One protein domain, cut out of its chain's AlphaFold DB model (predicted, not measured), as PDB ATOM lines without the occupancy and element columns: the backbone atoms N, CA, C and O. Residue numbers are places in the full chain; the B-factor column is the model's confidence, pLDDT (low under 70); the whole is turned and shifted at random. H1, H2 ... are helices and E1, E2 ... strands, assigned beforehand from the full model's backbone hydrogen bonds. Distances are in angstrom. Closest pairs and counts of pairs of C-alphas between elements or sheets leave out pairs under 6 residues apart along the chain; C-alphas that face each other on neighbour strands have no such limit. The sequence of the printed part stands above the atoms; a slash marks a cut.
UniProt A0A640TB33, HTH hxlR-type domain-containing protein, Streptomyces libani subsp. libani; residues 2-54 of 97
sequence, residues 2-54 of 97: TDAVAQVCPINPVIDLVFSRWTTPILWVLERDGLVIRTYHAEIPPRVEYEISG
ATOM      1  N   THR A   2      33.441  45.825   7.744       38.25
ATOM      2  CA  THR A   2      34.475  45.554   8.744       38.25
ATOM      3  C   THR A   2      33.822  45.754  10.091       38.25
ATOM      4  O   THR A   2      33.547  46.885  10.488       38.25
ATOM      5  N   ASP A   3      33.507  44.634  10.722       36.56
ATOM      6  CA  ASP A   3      33.135  44.573  12.121       36.56
ATOM      7  C   ASP A   3      34.357  45.050  12.912       36.56
ATOM      8  O   ASP A   3      35.391  44.378  12.973       36.56
ATOM      9  N   ALA A   4      34.296  46.293  13.384       44.69
ATOM     10  CA  ALA A   4      35.261  46.820  14.324       44.69
ATOM     11  C   ALA A   4      35.008  46.076  15.630       44.69
ATOM     12  O   ALA A   4      34.227  46.528  16.466       44.69
ATOM     13  N   VAL A   5      35.639  44.905  15.771       51.31
ATOM     14  CA  VAL A   5      35.800  44.251  17.063       51.31
ATOM     15  C   VAL A   5      36.216  45.345  18.030       51.31
ATOM     16  O   VAL A   5      37.235  46.003  17.828       51.31
ATOM     17  N   ALA A   6      35.346  45.628  18.999       53.19
ATOM     18  CA  ALA A   6      35.635  46.567  20.058       53.19
ATOM     19  C   ALA A   6      36.972  46.125  20.644       53.19
ATOM     20  O   ALA A   6      37.045  45.082  21.296       53.19
ATOM     21  N   GLN A   7      38.039  46.854  20.313       61.22
ATOM     22  CA  GLN A   7      39.363  46.600  20.843       61.22
ATOM     23  C   GLN A   7      39.247  46.930  22.324       61.22
ATOM     24  O   GLN A   7      39.389  48.081  22.737       61.22
ATOM     25  N   VAL A   8      38.873  45.923  23.113       61.38
ATOM     26  CA  VAL A   8      38.882  46.014  24.561       61.38
ATOM     27  C   VAL A   8      40.309  46.387  24.916       61.38
ATOM     28  O   VAL A   8      41.253  45.739  24.462       61.38
ATOM     29  N   CYS A   9      40.463  47.482  25.657       71.25
ATOM     30  CA  CYS A   9      41.768  47.918  26.116       71.25
ATOM     31  C   CYS A   9      42.454  46.718  26.797       71.25
ATOM     32  O   CYS A   9      41.873  46.174  27.741       71.25
ATOM     33  N   PRO A  10      43.647  46.283  26.345       70.75
ATOM     34  CA  PRO A  10      44.268  45.035  26.804       70.75
ATOM     35  C   PRO A  10      44.577  45.035  28.309       70.75
ATOM     36  O   PRO A  10      44.823  43.986  28.893       70.75
ATOM     37  N   ILE A  11      44.521  46.200  28.965       78.38
ATOM     38  CA  ILE A  11      44.730  46.337  30.407       78.38
ATOM     39  C   ILE A  11      43.448  46.255  31.251       78.38
ATOM     40  O   ILE A  11      43.543  46.112  32.466       78.38
ATOM     41  N   ASN A  12      42.247  46.317  30.664       83.62
ATOM     42  CA  ASN A  12      40.999  46.255  31.443       83.62
ATOM     43  C   ASN A  12      40.926  45.033  32.380       83.62
ATOM     44  O   ASN A  12      40.636  45.222  33.559       83.62
ATOM     45  N   PRO A  13      41.262  43.810  31.925       83.12
ATOM     46  CA  PRO A  13      41.272  42.638  32.799       83.12
ATOM     47  C   PRO A  13      42.251  42.765  33.978       83.12
ATOM     48  O   PRO A  13      41.970  42.278  35.069       83.12
ATOM     49  N   VAL A  14      43.389  43.444  33.785       82.25
ATOM     50  CA  VAL A  14      44.377  43.703  34.849       82.25
ATOM     51  C   VAL A  14      43.833  44.708  35.858       82.25
ATOM     52  O   VAL A  14      43.955  44.506  37.063       82.25
ATOM     53  N   ILE A  15      43.212  45.781  35.370       82.19
ATOM     54  CA  ILE A  15      42.533  46.779  36.198       82.19
ATOM     55  C   ILE A  15      41.488  46.087  37.077       82.19
ATOM     56  O   ILE A  15      41.494  46.244  38.296       82.19
ATOM     57  N   ASP A  16      40.649  45.250  36.477       83.25
ATOM     58  CA  ASP A  16      39.619  44.502  37.188       83.25
ATOM     59  C   ASP A  16      40.179  43.589  38.285       83.25
ATOM     60  O   ASP A  16      39.600  43.503  39.368       83.25
ATOM     61  N   LEU A  17      41.324  42.949  38.032       79.31
ATOM     62  CA  LEU A  17      42.029  42.126  39.013       79.31
ATOM     63  C   LEU A  17      42.436  42.942  40.250       79.31
ATOM     64  O   LEU A  17      42.175  42.530  41.382       79.31
ATOM     65  N   VAL A  18      43.032  44.120  40.036       80.31
ATOM     66  CA  VAL A  18      43.464  45.038  41.106       80.31
ATOM     67  C   VAL A  18      42.265  45.577  41.888       80.31
ATOM     68  O   VAL A  18      42.323  45.710  43.109       80.31
ATOM     69  N   PHE A  19      41.139  45.796  41.211       81.31
ATOM     70  CA  PHE A  19      39.869  46.167  41.837       81.31
ATOM     71  C   PHE A  19      39.091  44.973  42.412       81.31
ATOM     72  O   PHE A  19      37.914  45.095  42.744       81.31
ATOM     73  N   SER A  20      39.750  43.822  42.588       80.12
ATOM     74  CA  SER A  20      39.194  42.621  43.220       80.12
ATOM     75  C   SER A  20      37.978  42.022  42.505       80.12
ATOM     76  O   SER A  20      37.190  41.288  43.104       80.12
ATOM     77  N   ARG A  21      37.844  42.248  41.199       81.12
ATOM     78  CA  ARG A  21      36.800  41.649  40.362       81.12
ATOM     79  C   ARG A  21      37.279  40.308  39.802       81.12
ATOM     80  O   ARG A  21      37.389  40.115  38.600       81.12
ATOM     81  N   TRP A  22      37.580  39.359  40.684       79.00
ATOM     82  CA  TRP A  22      38.104  38.041  40.313       79.00
ATOM     83  C   TRP A  22      36.999  37.160  39.737       79.00
ATOM     84  O   TRP A  22      36.274  36.481  40.458       79.00
ATOM     85  N   THR A  23      36.855  37.179  38.416       87.31
ATOM     86  CA  THR A  23      35.892  36.328  37.713       87.31
ATOM     87  C   THR A  23      36.624  35.374  36.776       87.31
ATOM     88  O   THR A  23      37.666  35.723  36.222       87.31
ATOM     89  N   THR A  24      36.075  34.175  36.564       86.38
ATOM     90  CA  THR A  24      36.630  33.202  35.606       86.38
ATOM     91  C   THR A  24      36.874  33.809  34.214       86.38
ATOM     92  O   THR A  24      37.950  33.577  33.667       86.38
ATOM     93  N   PRO A  25      35.971  34.649  33.657       89.31
ATOM     94  CA  PRO A  25      36.238  35.355  32.405       89.31
ATOM     95  C   PRO A  25      37.496  36.230  32.430       89.31
ATOM     96  O   PRO A  25      38.226  36.261  31.445       89.31
ATOM     97  N   ILE A  26      37.781  36.916  33.540       88.88
ATOM     98  CA  ILE A  26      38.978  37.764  33.663       88.88
ATOM     99  C   ILE A  26      40.245  36.912  33.669       88.88
ATOM    100  O   ILE A  26      41.190  37.235  32.953       88.88
ATOM    101  N   LEU A  27      40.250  35.790  34.394       88.06
ATOM    102  CA  LEU A  27      41.393  34.871  34.406       88.06
ATOM    103  C   LEU A  27      41.668  34.276  33.019       88.06
ATOM    104  O   LEU A  27      42.825  34.200  32.623       88.06
ATOM    105  N   TRP A  28      40.631  33.932  32.246       90.25
ATOM    106  CA  TRP A  28      40.806  33.455  30.869       90.25
ATOM    107  C   TRP A  28      41.408  34.505  29.944       90.25
ATOM    108  O   TRP A  28      42.241  34.171  29.105       90.25
ATOM    109  N   VAL A  29      41.000  35.769  30.077       89.56
ATOM    110  CA  VAL A  29      41.582  36.842  29.263       89.56
ATOM    111  C   VAL A  29      43.036  37.085  29.661       89.56
ATOM    112  O   VAL A  29      43.884  37.176  28.783       89.56
ATOM    113  N   LEU A  30      43.350  37.115  30.957       89.88
ATOM    114  CA  LEU A  30      44.727  37.283  31.436       89.88
ATOM    115  C   LEU A  30      45.645  36.123  31.024       89.88
ATOM    116  O   LEU A  30      46.803  36.359  30.686       89.88
ATOM    117  N   GLU A  31      45.136  34.889  31.024       91.44
ATOM    118  CA  GLU A  31      45.848  33.712  30.511       91.44
ATOM    119  C   GLU A  31      46.076  33.821  28.998       91.44
ATOM    120  O   GLU A  31      47.206  33.683  28.528       91.44
ATOM    121  N   ARG A  32      45.027  34.148  28.227       90.81
ATOM    122  CA  ARG A  32      45.105  34.330  26.768       90.81
ATOM    123  C   ARG A  32      46.087  35.432  26.371       90.81
ATOM    124  O   ARG A  32      46.819  35.273  25.399       90.81
ATOM    125  N   ASP A  33      46.088  36.536  27.107       89.62
ATOM    126  CA  ASP A  33      46.926  37.701  26.830       89.62
ATOM    127  C   ASP A  33      48.360  37.520  27.384       89.62
ATOM    128  O   ASP A  33      49.214  38.385  27.203       89.62
ATOM    129  N   GLY A  34      48.652  36.378  28.025       90.06
ATOM    130  CA  GLY A  34      49.988  35.995  28.487       90.06
ATOM    131  C   GLY A  34      50.438  36.684  29.774       90.06
ATOM    132  O   GLY A  34      51.620  36.648  30.100       90.06
ATOM    133  N   LEU A  35      49.514  37.316  30.497       89.06
ATOM    134  CA  LEU A  35      49.783  38.036  31.742       89.06
ATOM    135  C   LEU A  35      49.780  37.105  32.957       89.06
ATOM    136  O   LEU A  35      50.504  37.364  33.920       89.06
ATOM    137  N   VAL A  36      49.022  36.011  32.891       90.50
ATOM    138  CA  VAL A  36      48.936  34.975  33.926       90.50
ATOM    139  C   VAL A  36      49.248  33.608  33.321       90.50
ATOM    140  O   VAL A  36      48.867  33.312  32.193       90.50
ATOM    141  N   ILE A  37      49.928  32.765  34.088       92.81
ATOM    142  CA  ILE A  37      50.229  31.375  33.764       92.81
ATOM    143  C   ILE A  37      49.311  30.489  34.602       92.81
ATOM    144  O   ILE A  37      49.255  30.630  35.823       92.81
ATOM    145  N   ARG A  38      48.589  29.574  33.948       95.00
ATOM    146  CA  ARG A  38      47.717  28.596  34.604       95.00
ATOM    147  C   ARG A  38      48.392  27.226  34.643       95.00
ATOM    148  O   ARG A  38      48.644  26.627  33.598       95.00
ATOM    149  N   THR A  39      48.587  26.687  35.841       95.06
ATOM    150  CA  THR A  39      49.188  25.364  36.055       95.06
ATOM    151  C   THR A  39      48.153  24.405  36.635       95.06
ATOM    152  O   THR A  39      47.535  24.678  37.663       95.06
ATOM    153  N   TYR A  40      47.946  23.268  35.967       95.44
ATOM    154  CA  TYR A  40      47.090  22.189  36.462       95.44
ATOM    155  C   TYR A  40      47.929  21.137  37.187       95.44
ATOM    156  O   TYR A  40      48.845  20.567  36.597       95.44
ATOM    157  N   HIS A  41      47.580  20.843  38.439       94.19
ATOM    158  CA  HIS A  41      48.239  19.818  39.243       94.19
ATOM    159  C   HIS A  41      47.328  18.599  39.373       94.19
ATOM    160  O   HIS A  41      46.272  18.647  40.013       94.19
ATOM    161  N   ALA A  42      47.750  17.496  38.756       91.69
ATOM    162  CA  ALA A  42      47.021  16.231  38.727       91.69
ATOM    163  C   ALA A  42      47.262  15.399  40.002       91.69
ATOM    164  O   ALA A  42      47.768  14.280  39.945       91.69
ATOM    165  N   GLU A  43      46.925  15.963  41.159       93.12
ATOM    166  CA  GLU A  43      46.992  15.294  42.461       93.12
ATOM    167  C   GLU A  43      45.591  15.047  43.044       93.12
ATOM    168  O   GLU A  43      44.580  15.365  42.418       93.12
ATOM    169  N   ILE A  44      45.519  14.458  44.242       93.31
ATOM    170  CA  ILE A  44      44.257  14.254  44.961       93.31
ATOM    171  C   ILE A  44      44.292  15.084  46.254       93.31
ATOM    172  O   ILE A  44      45.081  14.752  47.141       93.31
ATOM    173  N   PRO A  45      43.424  16.104  46.402       88.19
ATOM    174  CA  PRO A  45      42.446  16.609  45.426       88.19
ATOM    175  C   PRO A  45      43.100  17.433  44.296       88.19
ATOM    176  O   PRO A  45      44.096  18.105  44.546       88.19
ATOM    177  N   PRO A  46      42.541  17.447  43.070       92.88
ATOM    178  CA  PRO A  46      43.125  18.209  41.969       92.88
ATOM    179  C   PRO A  46      43.093  19.710  42.268       92.88
ATOM    180  O   PRO A  46      42.069  20.233  42.718       92.88
ATOM    181  N   ARG A  47      44.191  20.413  41.964       93.81
ATOM    182  CA  ARG A  47      44.317  21.865  42.168       93.81
ATOM    183  C   ARG A  47      44.746  22.584  40.889       93.81
ATOM    184  O   ARG A  47      45.392  22.015  40.010       93.81
ATOM    185  N   VAL A  48      44.370  23.856  40.792       93.62
ATOM    186  CA  VAL A  48      44.802  24.775  39.733       93.62
ATOM    187  C   VAL A  48      45.465  25.962  40.401       93.62
ATOM    188  O   VAL A  48      44.885  26.554  41.310       93.62
ATOM    189  N   GLU A  49      46.649  26.316  39.928       91.75
ATOM    190  CA  GLU A  49      47.386  27.490  40.381       91.75
ATOM    191  C   GLU A  49      47.482  28.508  39.249       91.75
ATOM    192  O   GLU A  49      47.588  28.147  38.073       91.75
ATOM    193  N   TYR A  50      47.415  29.781  39.625       90.06
ATOM    194  CA  TYR A  50      47.587  30.912  38.727       90.06
ATOM    195  C   TYR A  50      48.761  31.738  39.228       90.06
ATOM    196  O   TYR A  50      48.767  32.178  40.377       90.06
ATOM    197  N   GLU A  51      49.738  31.956  38.360       89.44
ATOM    198  CA  GLU A  51      50.933  32.737  38.657       89.44
ATOM    199  C   GLU A  51      51.024  33.924  37.712       89.44
ATOM    200  O   GLU A  51      50.633  33.841  36.547       89.44
ATOM    201  N   ILE A  52      51.555  35.041  38.201       88.00
ATOM    202  CA  ILE A  52      51.826  36.177  37.327       88.00
ATOM    203  C   ILE A  52      53.060  35.870  36.468       88.00
ATOM    204  O   ILE A  52      54.016  35.248  36.933       88.00
ATOM    205  N   SER A  53      52.985  36.224  35.189       89.62
ATOM    206  CA  SER A  53      53.969  35.855  34.170       89.62
ATOM    207  C   SER A  53      55.305  36.633  34.270       89.62
ATOM    208  O   SER A  53      55.739  37.115  35.315       89.62
ATOM    209  N   GLY A  54      56.060  36.688  33.171       86.00
ATOM    210  CA  GLY A  54      57.117  37.693  33.008       86.00
ATOM    211  C   GLY A  54      56.593  38.988  32.383       86.00
ATOM    212  O   GLY A  54      57.192  40.046  32.566       86.00
TER     213      GLY A  54
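This is residues 2 to 54 of the 97 residues of the protein "HTH hxlR-type domain-containing protein" of Streptomyces libani subsp. libani (UniProt A0A640TB33). What does the model look like from its first printed residue onward? A thin tail, residues 2 to 9, sticks out at one end; two short helices, H1 and H2, follow as a small steeply tilted pair, and a two-strand hairpin, E1 and E2, reaches to the opposite end. H2 packs on the hairpin near the beginning of E1, while H1 packs on H2 and stays away from both strands. What is it made of? The 53 printed residues have two named helices and two named strands, in the order H1, H2, E1, E2; the sheet E1 - E2 is antiparallel and the class is mixed, helices and strands. How compact is it? It is loose and elongated, with a radius of gyration of the C-alphas of 13.6 A and spans of 48 by 27 by 22 A.

Where are the helices? H1 is residues 12 to 18, beginning at C-alpha 12 at (40.999, 46.255, 31.443). H2 is residues 24 to 32 and measures 12.3 A from first to last C-alpha. Where are the strands? E1, residues 36 to 41, begins at C-alpha 36 at (48.936, 34.975, 33.926) and is 16.1 A long. E2, residues 47 to 52, is 16.9 A long and ends at C-alpha 52 at (51.826, 36.177, 37.327).

How do the helices stand to each other? H1 and H2 touch, with the closest C-alphas, those of Pro 13 and Ile 26, 5.5 A apart. They run opposite ways at a steep tilt of 65 degrees. In both, every O i to N i+4 pair is within hydrogen-bond range. How does H2 stand to the strands? The closest C-alphas of H2 and E1, those of Leu 30 and Val 36, are 5.4 A apart. H2 and E2 are near each other, with 5 pairs of C-alphas within 10 A, and H1 is apart from E1 and E2. How are the strands paired? E1 and E2 form an antiparallel hairpin, their directions at 157 degrees. N 37 and O 51, at 2.8 A, and N 49 and O 39, at 2.9 A, are within hydrogen-bond range.

How far does it reach? The two C-alphas farthest apart are those of Thr 2 and Ile 44, 48.9 A. Without residues 2 to 9, which stand free, the body spans 35 by 21 by 14 A. Is anything cut or loosely linked? The printed part has no cut, and the links H1 to H2, H2 to E1 and E1 to E2 are tight. Where is confidence low? Residues 2 to 8 are under 70 in pLDDT, and the mean of the printed part is 82.4.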